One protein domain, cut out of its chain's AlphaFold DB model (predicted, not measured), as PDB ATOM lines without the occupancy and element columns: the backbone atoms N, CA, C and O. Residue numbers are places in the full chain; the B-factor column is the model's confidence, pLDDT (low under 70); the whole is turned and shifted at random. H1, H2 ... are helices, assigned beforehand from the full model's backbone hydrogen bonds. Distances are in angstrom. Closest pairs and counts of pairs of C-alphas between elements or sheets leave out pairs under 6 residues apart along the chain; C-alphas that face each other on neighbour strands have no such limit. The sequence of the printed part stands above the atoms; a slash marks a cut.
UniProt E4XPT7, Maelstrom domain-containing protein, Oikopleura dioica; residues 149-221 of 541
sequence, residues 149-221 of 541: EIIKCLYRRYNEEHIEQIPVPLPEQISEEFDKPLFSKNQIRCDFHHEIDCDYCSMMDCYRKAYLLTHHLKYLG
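What this domain is: This is residues 149 to 221 of the 541 residues of the protein "Maelstrom domain-containing protein" of Oikopleura dioica (UniProt E4XPT7). This is a loose rod of helices: the long H4 runs through its middle part, H1 points nearly the same way but is shifted toward one end, H2 meets H4 at a steep slant, and the small H3 sits in a loop at the other end. The printed part has 73 residues with four named helices, in the order H1, H2, H3, H4, and no named strand; the class is all helix. The whole is loose, with a radius of gyration of the C-alphas of 15.1 A, and spans 50 by 22 by 15 A.

How they stand to each other: Start at H1, residues 149 to 161, and compare it with H4, residues 202 to 219. They only just touch, with 3 pairs of C-alphas within 8 A, through residues 151 to 154 of H1 and 213 to 217 of H4; the closest C-alphas, of Ile 151 and Leu 213, are 6.7 A apart. They run the same way at a shallow tilt of 12 degrees. Next look at H2, residues 171 to 178, which is near H1. H2 touches residues 208 to 212 of H4, opposite ways at a steep tilt of 66 degrees; the closest C-alphas, of Phe 178 and Arg 208, are 6.2 A apart. H3, residues 191 to 195, touches no helix. In H1, H2, H3 and H4 every O i to N i+4 pair is within hydrogen-bond range.

Where its parts are: Find C-alpha 149 at (110.619, 156.244, 139.583); from there H1 runs 18.5 A to C-alpha 161. H2 measures 10.5 A and H3 6.3 A. H4 runs 26.0 A from C-alpha 202 at (130.455, 159.201, 134.216) to C-alpha 219 at (116.405, 151.751, 154.763).

The domain as a whole: The two C-alphas farthest apart, of Ile 163 and Ile 196, are 50.5 A apart. The printed part has no cut. The link from H2 to H3, residues 179 to 190, is long; residues 181 to 187 in it have pLDDT under 70.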
ATOM      1  N   GLU A 149     111.775 157.136 139.676       92.31
ATOM      2  CA  GLU A 149     110.619 156.244 139.583       92.31
ATOM      3  C   GLU A 149     110.951 154.828 140.075       92.31
ATOM      4  O   GLU A 149     110.082 154.195 140.673       92.31
ATOM      5  N   ILE A 150     112.205 154.357 139.960       92.31
ATOM      6  CA  ILE A 150     112.618 153.090 140.592       92.31
ATOM      7  C   ILE A 150     112.502 153.197 142.113       92.31
ATOM      8  O   ILE A 150     111.875 152.342 142.740       92.31
ATOM      9  N   ILE A 151     113.086 154.238 142.714       92.62
ATOM     10  CA  ILE A 151     113.066 154.415 144.174       92.62
ATOM     11  C   ILE A 151     111.619 154.490 144.658       92.62
ATOM     12  O   ILE A 151     111.216 153.772 145.569       92.62
ATOM     13  N   LYS A 152     110.794 155.295 143.998       94.12
ATOM     14  CA  LYS A 152     109.368 155.421 144.295       94.12
ATOM     15  C   LYS A 152     108.626 154.082 144.206       94.12
ATOM     16  O   LYS A 152     107.791 153.797 145.066       94.12
ATOM     17  N   CYS A 153     108.926 153.255 143.203       93.62
ATOM     18  CA  CYS A 153     108.366 151.909 143.073       93.62
ATOM     19  C   CYS A 153     108.758 150.998 144.244       93.62
ATOM     20  O   CYS A 153     107.889 150.289 144.749       93.62
ATOM     21  N   LEU A 154     110.001 151.068 144.738       93.06
ATOM     22  CA  LEU A 154     110.423 150.310 145.927       93.06
ATOM     23  C   LEU A 154     109.587 150.671 147.160       93.06
ATOM     24  O   LEU A 154     109.067 149.785 147.831       93.06
ATOM     25  N   TYR A 155     109.392 151.965 147.426       95.00
ATOM     26  CA  TYR A 155     108.594 152.404 148.577       95.00
ATOM     27  C   TYR A 155     107.112 152.044 148.432       95.00
ATOM     28  O   TYR A 155     106.476 151.659 149.411       95.00
ATOM     29  N   ARG A 156     106.546 152.149 147.222       94.00
ATOM     30  CA  ARG A 156     105.169 151.700 146.961       94.00
ATOM     31  C   ARG A 156     105.018 150.219 147.268       94.00
ATOM     32  O   ARG A 156     104.116 149.856 148.013       94.00
ATOM     33  N   ARG A 157     105.935 149.395 146.758       92.44
ATOM     34  CA  ARG A 157     105.906 147.951 146.974       92.44
ATOM     35  C   ARG A 157     106.055 147.592 148.449       92.44
ATOM     36  O   ARG A 157     105.287 146.785 148.959       92.44
ATOM     37  N   TYR A 158     106.974 148.250 149.151       93.19
ATOM     38  CA  TYR A 158     107.119 148.095 150.595       93.19
ATOM     39  C   TYR A 158     105.815 148.445 151.334       93.19
ATOM     40  O   TYR A 158     105.336 147.660 152.147       93.19
ATOM     41  N   ASN A 159     105.195 149.584 151.014       94.44
ATOM     42  CA  ASN A 159     103.961 150.046 151.659       94.44
ATOM     43  C   ASN A 159     102.723 149.194 151.331       94.44
ATOM     44  O   ASN A 159     101.756 149.229 152.086       94.44
ATOM     45  N   GLU A 160     102.722 148.455 150.220       93.94
ATOM     46  CA  GLU A 160     101.683 147.461 149.915       93.94
ATOM     47  C   GLU A 160     101.780 146.235 150.833       93.94
ATOM     48  O   GLU A 160     100.766 145.623 151.166       93.94
ATOM     49  N   GLU A 161     102.997 145.873 151.244       91.06
ATOM     50  CA  GLU A 161     103.282 144.679 152.045       91.06
ATOM     51  C   GLU A 161     103.269 144.956 153.562       91.06
ATOM     52  O   GLU A 161     103.178 144.019 154.359       91.06
ATOM     53  N   HIS A 162     103.309 146.229 153.977       90.19
ATOM     54  CA  HIS A 162     103.433 146.641 155.378       90.19
ATOM     55  C   HIS A 162     102.259 147.506 155.852       90.19
ATOM     56  O   HIS A 162     101.784 148.404 155.163       90.19
ATOM     57  N   ILE A 163     101.810 147.257 157.087       85.56
ATOM     58  CA  ILE A 163     100.715 148.014 157.721       85.56
ATOM     59  C   ILE A 163     101.151 149.453 158.029       85.56
ATOM     60  O   ILE A 163     100.374 150.395 157.869       85.56
ATOM     61  N   GLU A 164     102.391 149.627 158.489       89.31
ATOM     62  CA  GLU A 164     102.972 150.941 158.743       89.31
ATOM     63  C   GLU A 164     103.568 151.494 157.450       89.31
ATOM     64  O   GLU A 164     104.598 151.027 156.968       89.31
ATOM     65  N   GLN A 165     102.896 152.496 156.885       91.00
ATOM     66  CA  GLN A 165     103.344 153.136 155.658       91.00
ATOM     67  C   GLN A 165     104.489 154.107 155.933       91.00
ATOM     68  O   GLN A 165     104.400 154.987 156.794       91.00
ATOM     69  N   ILE A 166     105.545 153.983 155.139       93.00
ATOM     70  CA  ILE A 166     106.686 154.886 155.139       93.00
ATOM     71  C   ILE A 166     106.474 155.948 154.048       93.00
ATOM     72  O   ILE A 166     106.103 155.606 152.920       93.00
ATOM     73  N   PRO A 167     106.722 157.240 154.332       93.44
ATOM     74  CA  PRO A 167     106.656 158.282 153.316       93.44
ATOM     75  C   PRO A 167     107.599 157.992 152.145       93.44
ATOM     76  O   PRO A 167     108.782 157.716 152.340       93.44
ATOM     77  N   VAL A 168     107.068 158.089 150.927       93.81
ATOM     78  CA  VAL A 168     107.873 158.022 149.704       93.81
ATOM     79  C   VAL A 168     108.705 159.309 149.610       93.81
ATOM     80  O   VAL A 168     108.120 160.389 149.751       93.81
ATOM     81  N   PRO A 169     110.033 159.234 149.395       92.12
ATOM     82  CA  PRO A 169     110.866 160.425 149.246       92.12
ATOM     83  C   PRO A 169     110.416 161.248 148.038       92.12
ATOM     84  O   PRO A 169     109.947 160.687 147.054       92.12
ATOM     85  N   LEU A 170     110.557 162.571 148.111       90.69
ATOM     86  CA  LEU A 170     110.267 163.481 147.001       90.69
ATOM     87  C   LEU A 170     111.427 163.508 145.987       90.69
ATOM     88  O   LEU A 170     112.573 163.263 146.378       90.69
ATOM     89  N   PRO A 171     111.179 163.860 144.709       87.75
ATOM     90  CA  PRO A 171     112.233 163.944 143.694       87.75
ATOM     91  C   PRO A 171     113.402 164.847 144.104       87.75
ATOM     92  O   PRO A 171     114.558 164.498 143.886       87.75
ATOM     93  N   GLU A 172     113.113 165.977 144.750       86.88
ATOM     94  CA  GLU A 172     114.123 166.939 145.195       86.88
ATOM     95  C   GLU A 172     115.041 166.337 146.268       86.88
ATOM     96  O   GLU A 172     116.241 166.587 146.263       86.88
ATOM     97  N   GLN A 173     114.502 165.486 147.148       87.12
ATOM     98  CA  GLN A 173     115.289 164.803 148.179       87.12
ATOM     99  C   GLN A 173     116.247 163.782 147.561       87.12
ATOM    100  O   GLN A 173     117.396 163.683 147.983       87.12
ATOM    101  N   ILE A 174     115.793 163.061 146.530       85.50
ATOM    102  CA  ILE A 174     116.630 162.114 145.784       85.50
ATOM    103  C   ILE A 174     117.735 162.846 145.020       85.50
ATOM    104  O   ILE A 174     118.879 162.399 145.042       85.50
ATOM    105  N   SER A 175     117.431 163.992 144.404       84.25
ATOM    106  CA  SER A 175     118.443 164.830 143.751       84.25
ATOM    107  C   SER A 175     119.485 165.347 144.748       84.25
ATOM    108  O   SER A 175     120.681 165.244 144.492       84.25
ATOM    109  N   GLU A 176     119.057 165.856 145.908       84.44
ATOM    110  CA  GLU A 176     119.972 166.320 146.957       84.44
ATOM    111  C   GLU A 176     120.834 165.186 147.526       84.44
ATOM    112  O   GLU A 176     121.977 165.414 147.921       84.44
ATOM    113  N   GLU A 177     120.299 163.966 147.605       83.38
ATOM    114  CA  GLU A 177     121.046 162.780 148.019       83.38
ATOM    115  C   GLU A 177     122.048 162.313 146.966       83.38
ATOM    116  O   GLU A 177     123.161 161.934 147.332       83.38
ATOM    117  N   PHE A 178     121.691 162.393 145.685       82.06
ATOM    118  CA  PHE A 178     122.572 162.050 144.572       82.06
ATOM    119  C   PHE A 178     123.834 162.926 144.541       82.06
ATOM    120  O   PHE A 178     124.936 162.418 144.324       82.06
ATOM    121  N   ASP A 179     123.693 164.220 144.834       75.31
ATOM    122  CA  ASP A 179     124.807 165.174 144.862       75.31
ATOM    123  C   ASP A 179     125.714 165.030 146.096       75.31
ATOM    124  O   ASP A 179     126.776 165.664 146.176       75.31
ATOM    125  N   LYS A 180     125.341 164.198 147.081       75.56
ATOM    126  CA  LYS A 180     126.195 163.970 148.252       75.56
ATOM    127  C   LYS A 180     127.494 163.274 147.820       75.56
ATOM    128  O   LYS A 180     127.482 162.356 146.997       75.56
ATOM    129  N   PRO A 181     128.647 163.691 148.373       66.50
ATOM    130  CA  PRO A 181     129.915 163.041 148.077       66.50
ATOM    131  C   PRO A 181     129.875 161.578 148.524       66.50
ATOM    132  O   PRO A 181     129.388 161.259 149.613       66.50
ATOM    133  N   LEU A 182     130.416 160.696 147.685       62.75
ATOM    134  CA  LEU A 182     130.592 159.295 148.037       62.75
ATOM    135  C   LEU A 182     131.691 159.184 149.095       62.75
ATOM    136  O   LEU A 182     132.819 159.624 148.888       62.75
ATOM    137  N   PHE A 183     131.363 158.604 150.249       57.06
ATOM    138  CA  PHE A 183     132.321 158.368 151.330       57.06
ATOM    139  C   PHE A 183     133.061 157.045 151.108       57.06
ATOM    140  O   PHE A 183     132.924 156.112 151.900       57.06
ATOM    141  N   SER A 184     133.831 156.947 150.028       52.12
ATOM    142  CA  SER A 184     134.707 155.803 149.772       52.12
ATOM    143  C   SER A 184     136.170 156.202 149.984       52.12
ATOM    144  O   SER A 184     136.608 157.284 149.595       52.12
ATOM    145  N   LYS A 185     136.953 155.323 150.626       45.81
ATOM    146  CA  LYS A 185     138.413 155.509 150.772       45.81
ATOM    147  C   LYS A 185     139.142 155.455 149.426       45.81
ATOM    148  O   LYS A 185     140.219 156.027 149.299       45.81
ATOM    149  N   ASN A 186     138.532 154.793 148.446       53.28
ATOM    150  CA  ASN A 186     138.950 154.781 147.054       53.28
ATOM    151  C   ASN A 186     138.042 155.753 146.305       53.28
ATOM    152  O   ASN A 186     136.836 155.528 146.263       53.28
ATOM    153  N   GLN A 187     138.579 156.840 145.752       63.31
ATOM    154  CA  GLN A 187     137.796 157.713 144.877       63.31
ATOM    155  C   GLN A 187     137.348 156.890 143.667       63.31
ATOM    156  O   GLN A 187     138.183 156.410 142.905       63.31
ATOM    157  N   ILE A 188     136.041 156.674 143.535       78.12
ATOM    158  CA  ILE A 188     135.484 155.865 142.455       78.12
ATOM    159  C   ILE A 188     135.415 156.738 141.210       78.12
ATOM    160  O   ILE A 188     134.491 157.528 141.038       78.12
ATOM    161  N   ARG A 189     136.448 156.635 140.385       84.94
ATOM    162  CA  ARG A 189     136.641 157.378 139.142       84.94
ATOM    163  C   ARG A 189     137.301 156.434 138.142       84.94
ATOM    164  O   ARG A 189     137.905 155.444 138.553       84.94
ATOM    165  N   CYS A 190     137.209 156.748 136.855       88.25
ATOM    166  CA  CYS A 190     138.075 156.087 135.886       88.25
ATOM    167  C   CYS A 190     139.537 156.514 136.090       88.25
ATOM    168  O   CYS A 190     139.800 157.549 136.712       88.25
ATOM    169  N   ASP A 191     140.475 155.742 135.544       89.12
ATOM    170  CA  ASP A 191     141.914 155.972 135.712       89.12
ATOM    171  C   ASP A 191     142.327 157.393 135.293       89.12
ATOM    172  O   ASP A 191     142.988 158.093 136.060       89.12
ATOM    173  N   PHE A 192     141.821 157.888 134.157       90.69
ATOM    174  CA  PHE A 192     142.051 159.268 133.718       90.69
ATOM    175  C   PHE A 192     141.615 160.299 134.773       90.69
ATOM    176  O   PHE A 192     142.398 161.155 135.185       90.69
ATOM    177  N   HIS A 193     140.364 160.224 135.248       91.06
ATOM    178  CA  HIS A 193     139.823 161.174 136.231       91.06
ATOM    179  C   HIS A 193     140.454 161.023 137.620       91.06
ATOM    180  O   HIS A 193     140.448 161.977 138.406       91.06
ATOM    181  N   HIS A 194     141.011 159.852 137.932       88.44
ATOM    182  CA  HIS A 194     141.834 159.649 139.117       88.44
ATOM    183  C   HIS A 194     143.155 160.422 139.010       88.44
ATOM    184  O   HIS A 194     143.515 161.140 139.942       88.44
ATOM    185  N   GLU A 195     143.838 160.343 137.867       87.44
ATOM    186  CA  GLU A 195     145.123 161.015 137.652       87.44
ATOM    187  C   GLU A 195     145.031 162.543 137.694       87.44
ATOM    188  O   GLU A 195     145.914 163.204 138.246       87.44
ATOM    189  N   ILE A 196     143.951 163.113 137.154       88.06
ATOM    190  CA  ILE A 196     143.757 164.572 137.107       88.06
ATOM    191  C   ILE A 196     142.974 165.140 138.301       88.06
ATOM    192  O   ILE A 196     142.641 166.323 138.302       88.06
ATOM    193  N   ASP A 197     142.659 164.300 139.289       86.62
ATOM    194  CA  ASP A 197     141.839 164.620 140.461       86.62
ATOM    195  C   ASP A 197     140.500 165.326 140.126       86.62
ATOM    196  O   ASP A 197     140.193 166.405 140.634       86.62
ATOM    197  N   CYS A 198     139.692 164.729 139.241       85.50
ATOM    198  CA  CYS A 198     138.426 165.300 138.769       85.50
ATOM    199  C   CYS A 198     137.210 164.443 139.156       85.50
ATOM    200  O   CYS A 198     137.165 163.247 138.887       85.50
ATOM    201  N   ASP A 199     136.185 165.074 139.732       84.50
ATOM    202  CA  ASP A 199     134.942 164.416 140.166       84.50
ATOM    203  C   ASP A 199     133.872 164.276 139.066       84.50
ATOM    204  O   ASP A 199     132.875 163.581 139.254       84.50
ATOM    205  N   TYR A 200     134.042 164.924 137.912       87.94
ATOM    206  CA  TYR A 200     133.084 164.863 136.803       87.94
ATOM    207  C   TYR A 200     133.368 163.656 135.904       87.94
ATOM    208  O   TYR A 200     133.782 163.807 134.755       87.94
ATOM    209  N   CYS A 201     133.142 162.467 136.461       89.25
ATOM    210  CA  CYS A 201     133.341 161.177 135.812       89.25
ATOM    211  C   CYS A 201     132.005 160.433 135.685       89.25
ATOM    212  O   CYS A 201     131.298 160.229 136.677       89.25
ATOM    213  N   SER A 202     131.681 159.971 134.478       91.06
ATOM    214  CA  SER A 202     130.455 159.201 134.216       91.06
ATOM    215  C   SER A 202     130.368 157.916 135.051       91.06
ATOM    216  O   SER A 202     129.282 157.538 135.500       91.06
ATOM    217  N   MET A 203     131.511 157.278 135.334       89.69
ATOM    218  CA  MET A 203     131.584 156.104 136.204       89.69
ATOM    219  C   MET A 203     131.138 156.454 137.624       89.69
ATOM    220  O   MET A 203     130.281 155.776 138.192       89.69
ATOM    221  N   MET A 204     131.642 157.562 138.169       86.75
ATOM    222  CA  MET A 204     131.260 158.040 139.497       86.75
ATOM    223  C   MET A 204     129.751 158.301 139.592       86.75
ATOM    224  O   MET A 204     129.117 157.941 140.586       86.75
ATOM    225  N   ASP A 205     129.149 158.849 138.534       87.56
ATOM    226  CA  ASP A 205     127.706 159.079 138.459       87.56
ATOM    227  C   ASP A 205     126.879 157.786 138.418       87.56
ATOM    228  O   ASP A 205     125.764 157.764 138.949       87.56
ATOM    229  N   CYS A 206     127.368 156.707 137.802       89.50
ATOM    230  CA  CYS A 206     126.720 155.392 137.868       89.50
ATOM    231  C   CYS A 206     126.800 154.802 139.281       89.50
ATOM    232  O   CYS A 206     125.782 154.364 139.822       89.50
ATOM    233  N   TYR A 207     127.972 154.871 139.916       87.19
ATOM    234  CA  TYR A 207     128.151 154.410 141.292       87.19
ATOM    235  C   TYR A 207     127.279 155.178 142.287       87.19
ATOM    236  O   TYR A 207     126.651 154.562 143.146       87.19
ATOM    237  N   ARG A 208     127.148 156.503 142.139       86.12
ATOM    238  CA  ARG A 208     126.217 157.308 142.948       86.12
ATOM    239  C   ARG A 208     124.782 156.795 142.871       86.12
ATOM    240  O   ARG A 208     124.145 156.644 143.910       86.12
ATOM    241  N   LYS A 209     124.284 156.472 141.670       88.44
ATOM    242  CA  LYS A 209     122.934 155.902 141.496       88.44
ATOM    243  C   LYS A 209     122.824 154.551 142.201       88.44
ATOM    244  O   LYS A 209     121.896 154.342 142.974       88.44
ATOM    245  N   ALA A 210     123.787 153.655 141.991       88.44
ATOM    246  CA  ALA A 210     123.774 152.336 142.617       88.44
ATOM    247  C   ALA A 210     123.806 152.404 144.153       88.44
ATOM    248  O   ALA A 210     123.043 151.701 144.820       88.44
ATOM    249  N   TYR A 211     124.625 153.286 144.731       84.56
ATOM    250  CA  TYR A 211     124.671 153.475 146.180       84.56
ATOM    251  C   TYR A 211     123.414 154.114 146.733       84.56
ATOM    252  O   TYR A 211     122.962 153.716 147.804       84.56
ATOM    253  N   LEU A 212     122.819 155.056 146.004       86.94
ATOM    254  CA  LEU A 212     121.547 155.638 146.400       86.94
ATOM    255  C   LEU A 212     120.442 154.573 146.409       86.94
ATOM    256  O   LEU A 212     119.708 154.453 147.389       86.94
ATOM    257  N   LEU A 213     120.384 153.721 145.379       90.12
ATOM    258  CA  LEU A 213     119.454 152.590 145.334       90.12
ATOM    259  C   LEU A 213     119.667 151.634 146.512       90.12
ATOM    260  O   LEU A 213     118.720 151.274 147.209       90.12
ATOM    261  N   THR A 214     120.926 151.274 146.768       87.94
ATOM    262  CA  THR A 214     121.330 150.413 147.887       87.94
ATOM    263  C   THR A 214     120.924 151.021 149.229       87.94
ATOM    264  O   THR A 214     120.382 150.325 150.084       87.94
ATOM    265  N   HIS A 215     121.147 152.321 149.421       86.56
ATOM    266  CA  HIS A 215     120.783 153.042 150.638       86.56
ATOM    267  C   HIS A 215     119.279 152.946 150.916       86.56
ATOM    268  O   HIS A 215     118.885 152.590 152.028       86.56
ATOM    269  N   HIS A 216     118.437 153.172 149.905       89.69
ATOM    270  CA  HIS A 216     116.988 153.034 150.061       89.69
ATOM    271  C   HIS A 216     116.557 151.584 150.310       89.69
ATOM    272  O   HIS A 216     115.700 151.350 151.158       89.69
ATOM    273  N   LEU A 217     117.180 150.598 149.658       89.12
ATOM    274  CA  LEU A 217     116.912 149.181 149.933       89.12
ATOM    275  C   LEU A 217     117.262 148.795 151.377       89.12
ATOM    276  O   LEU A 217     116.491 148.087 152.022       89.12
ATOM    277  N   LYS A 218     118.388 149.292 151.907       86.56
ATOM    278  CA  LYS A 218     118.765 149.113 153.319       86.56
ATOM    279  C   LYS A 218     117.770 149.777 154.258       86.56
ATOM    280  O   LYS A 218     117.373 149.166 155.242       86.56
ATOM    281  N   TYR A 219     117.369 151.009 153.955       87.56
ATOM    282  CA  TYR A 219     116.405 151.751 154.763       87.56
ATOM    283  C   TYR A 219     115.047 151.038 154.855       87.56
ATOM    284  O   TYR A 219     114.419 151.051 155.908       87.56
ATOM    285  N   LEU A 220     114.628 150.377 153.774       89.94
ATOM    286  CA  LEU A 220     113.416 149.558 153.714       89.94
ATOM    287  C   LEU A 220     113.605 148.125 154.258       89.94
ATOM    288  O   LEU A 220     112.694 147.313 154.162       89.94
ATOM    289  N   GLY A 221     114.779 147.777 154.794       86.56
ATOM    290  CA  GLY A 221     115.042 146.456 155.377       86.56
ATOM    291  C   GLY A 221     115.250 145.317 154.366       86.56
ATOM    292  O   GLY A 221     115.389 144.165 154.764       86.56
TER     293      GLY A 221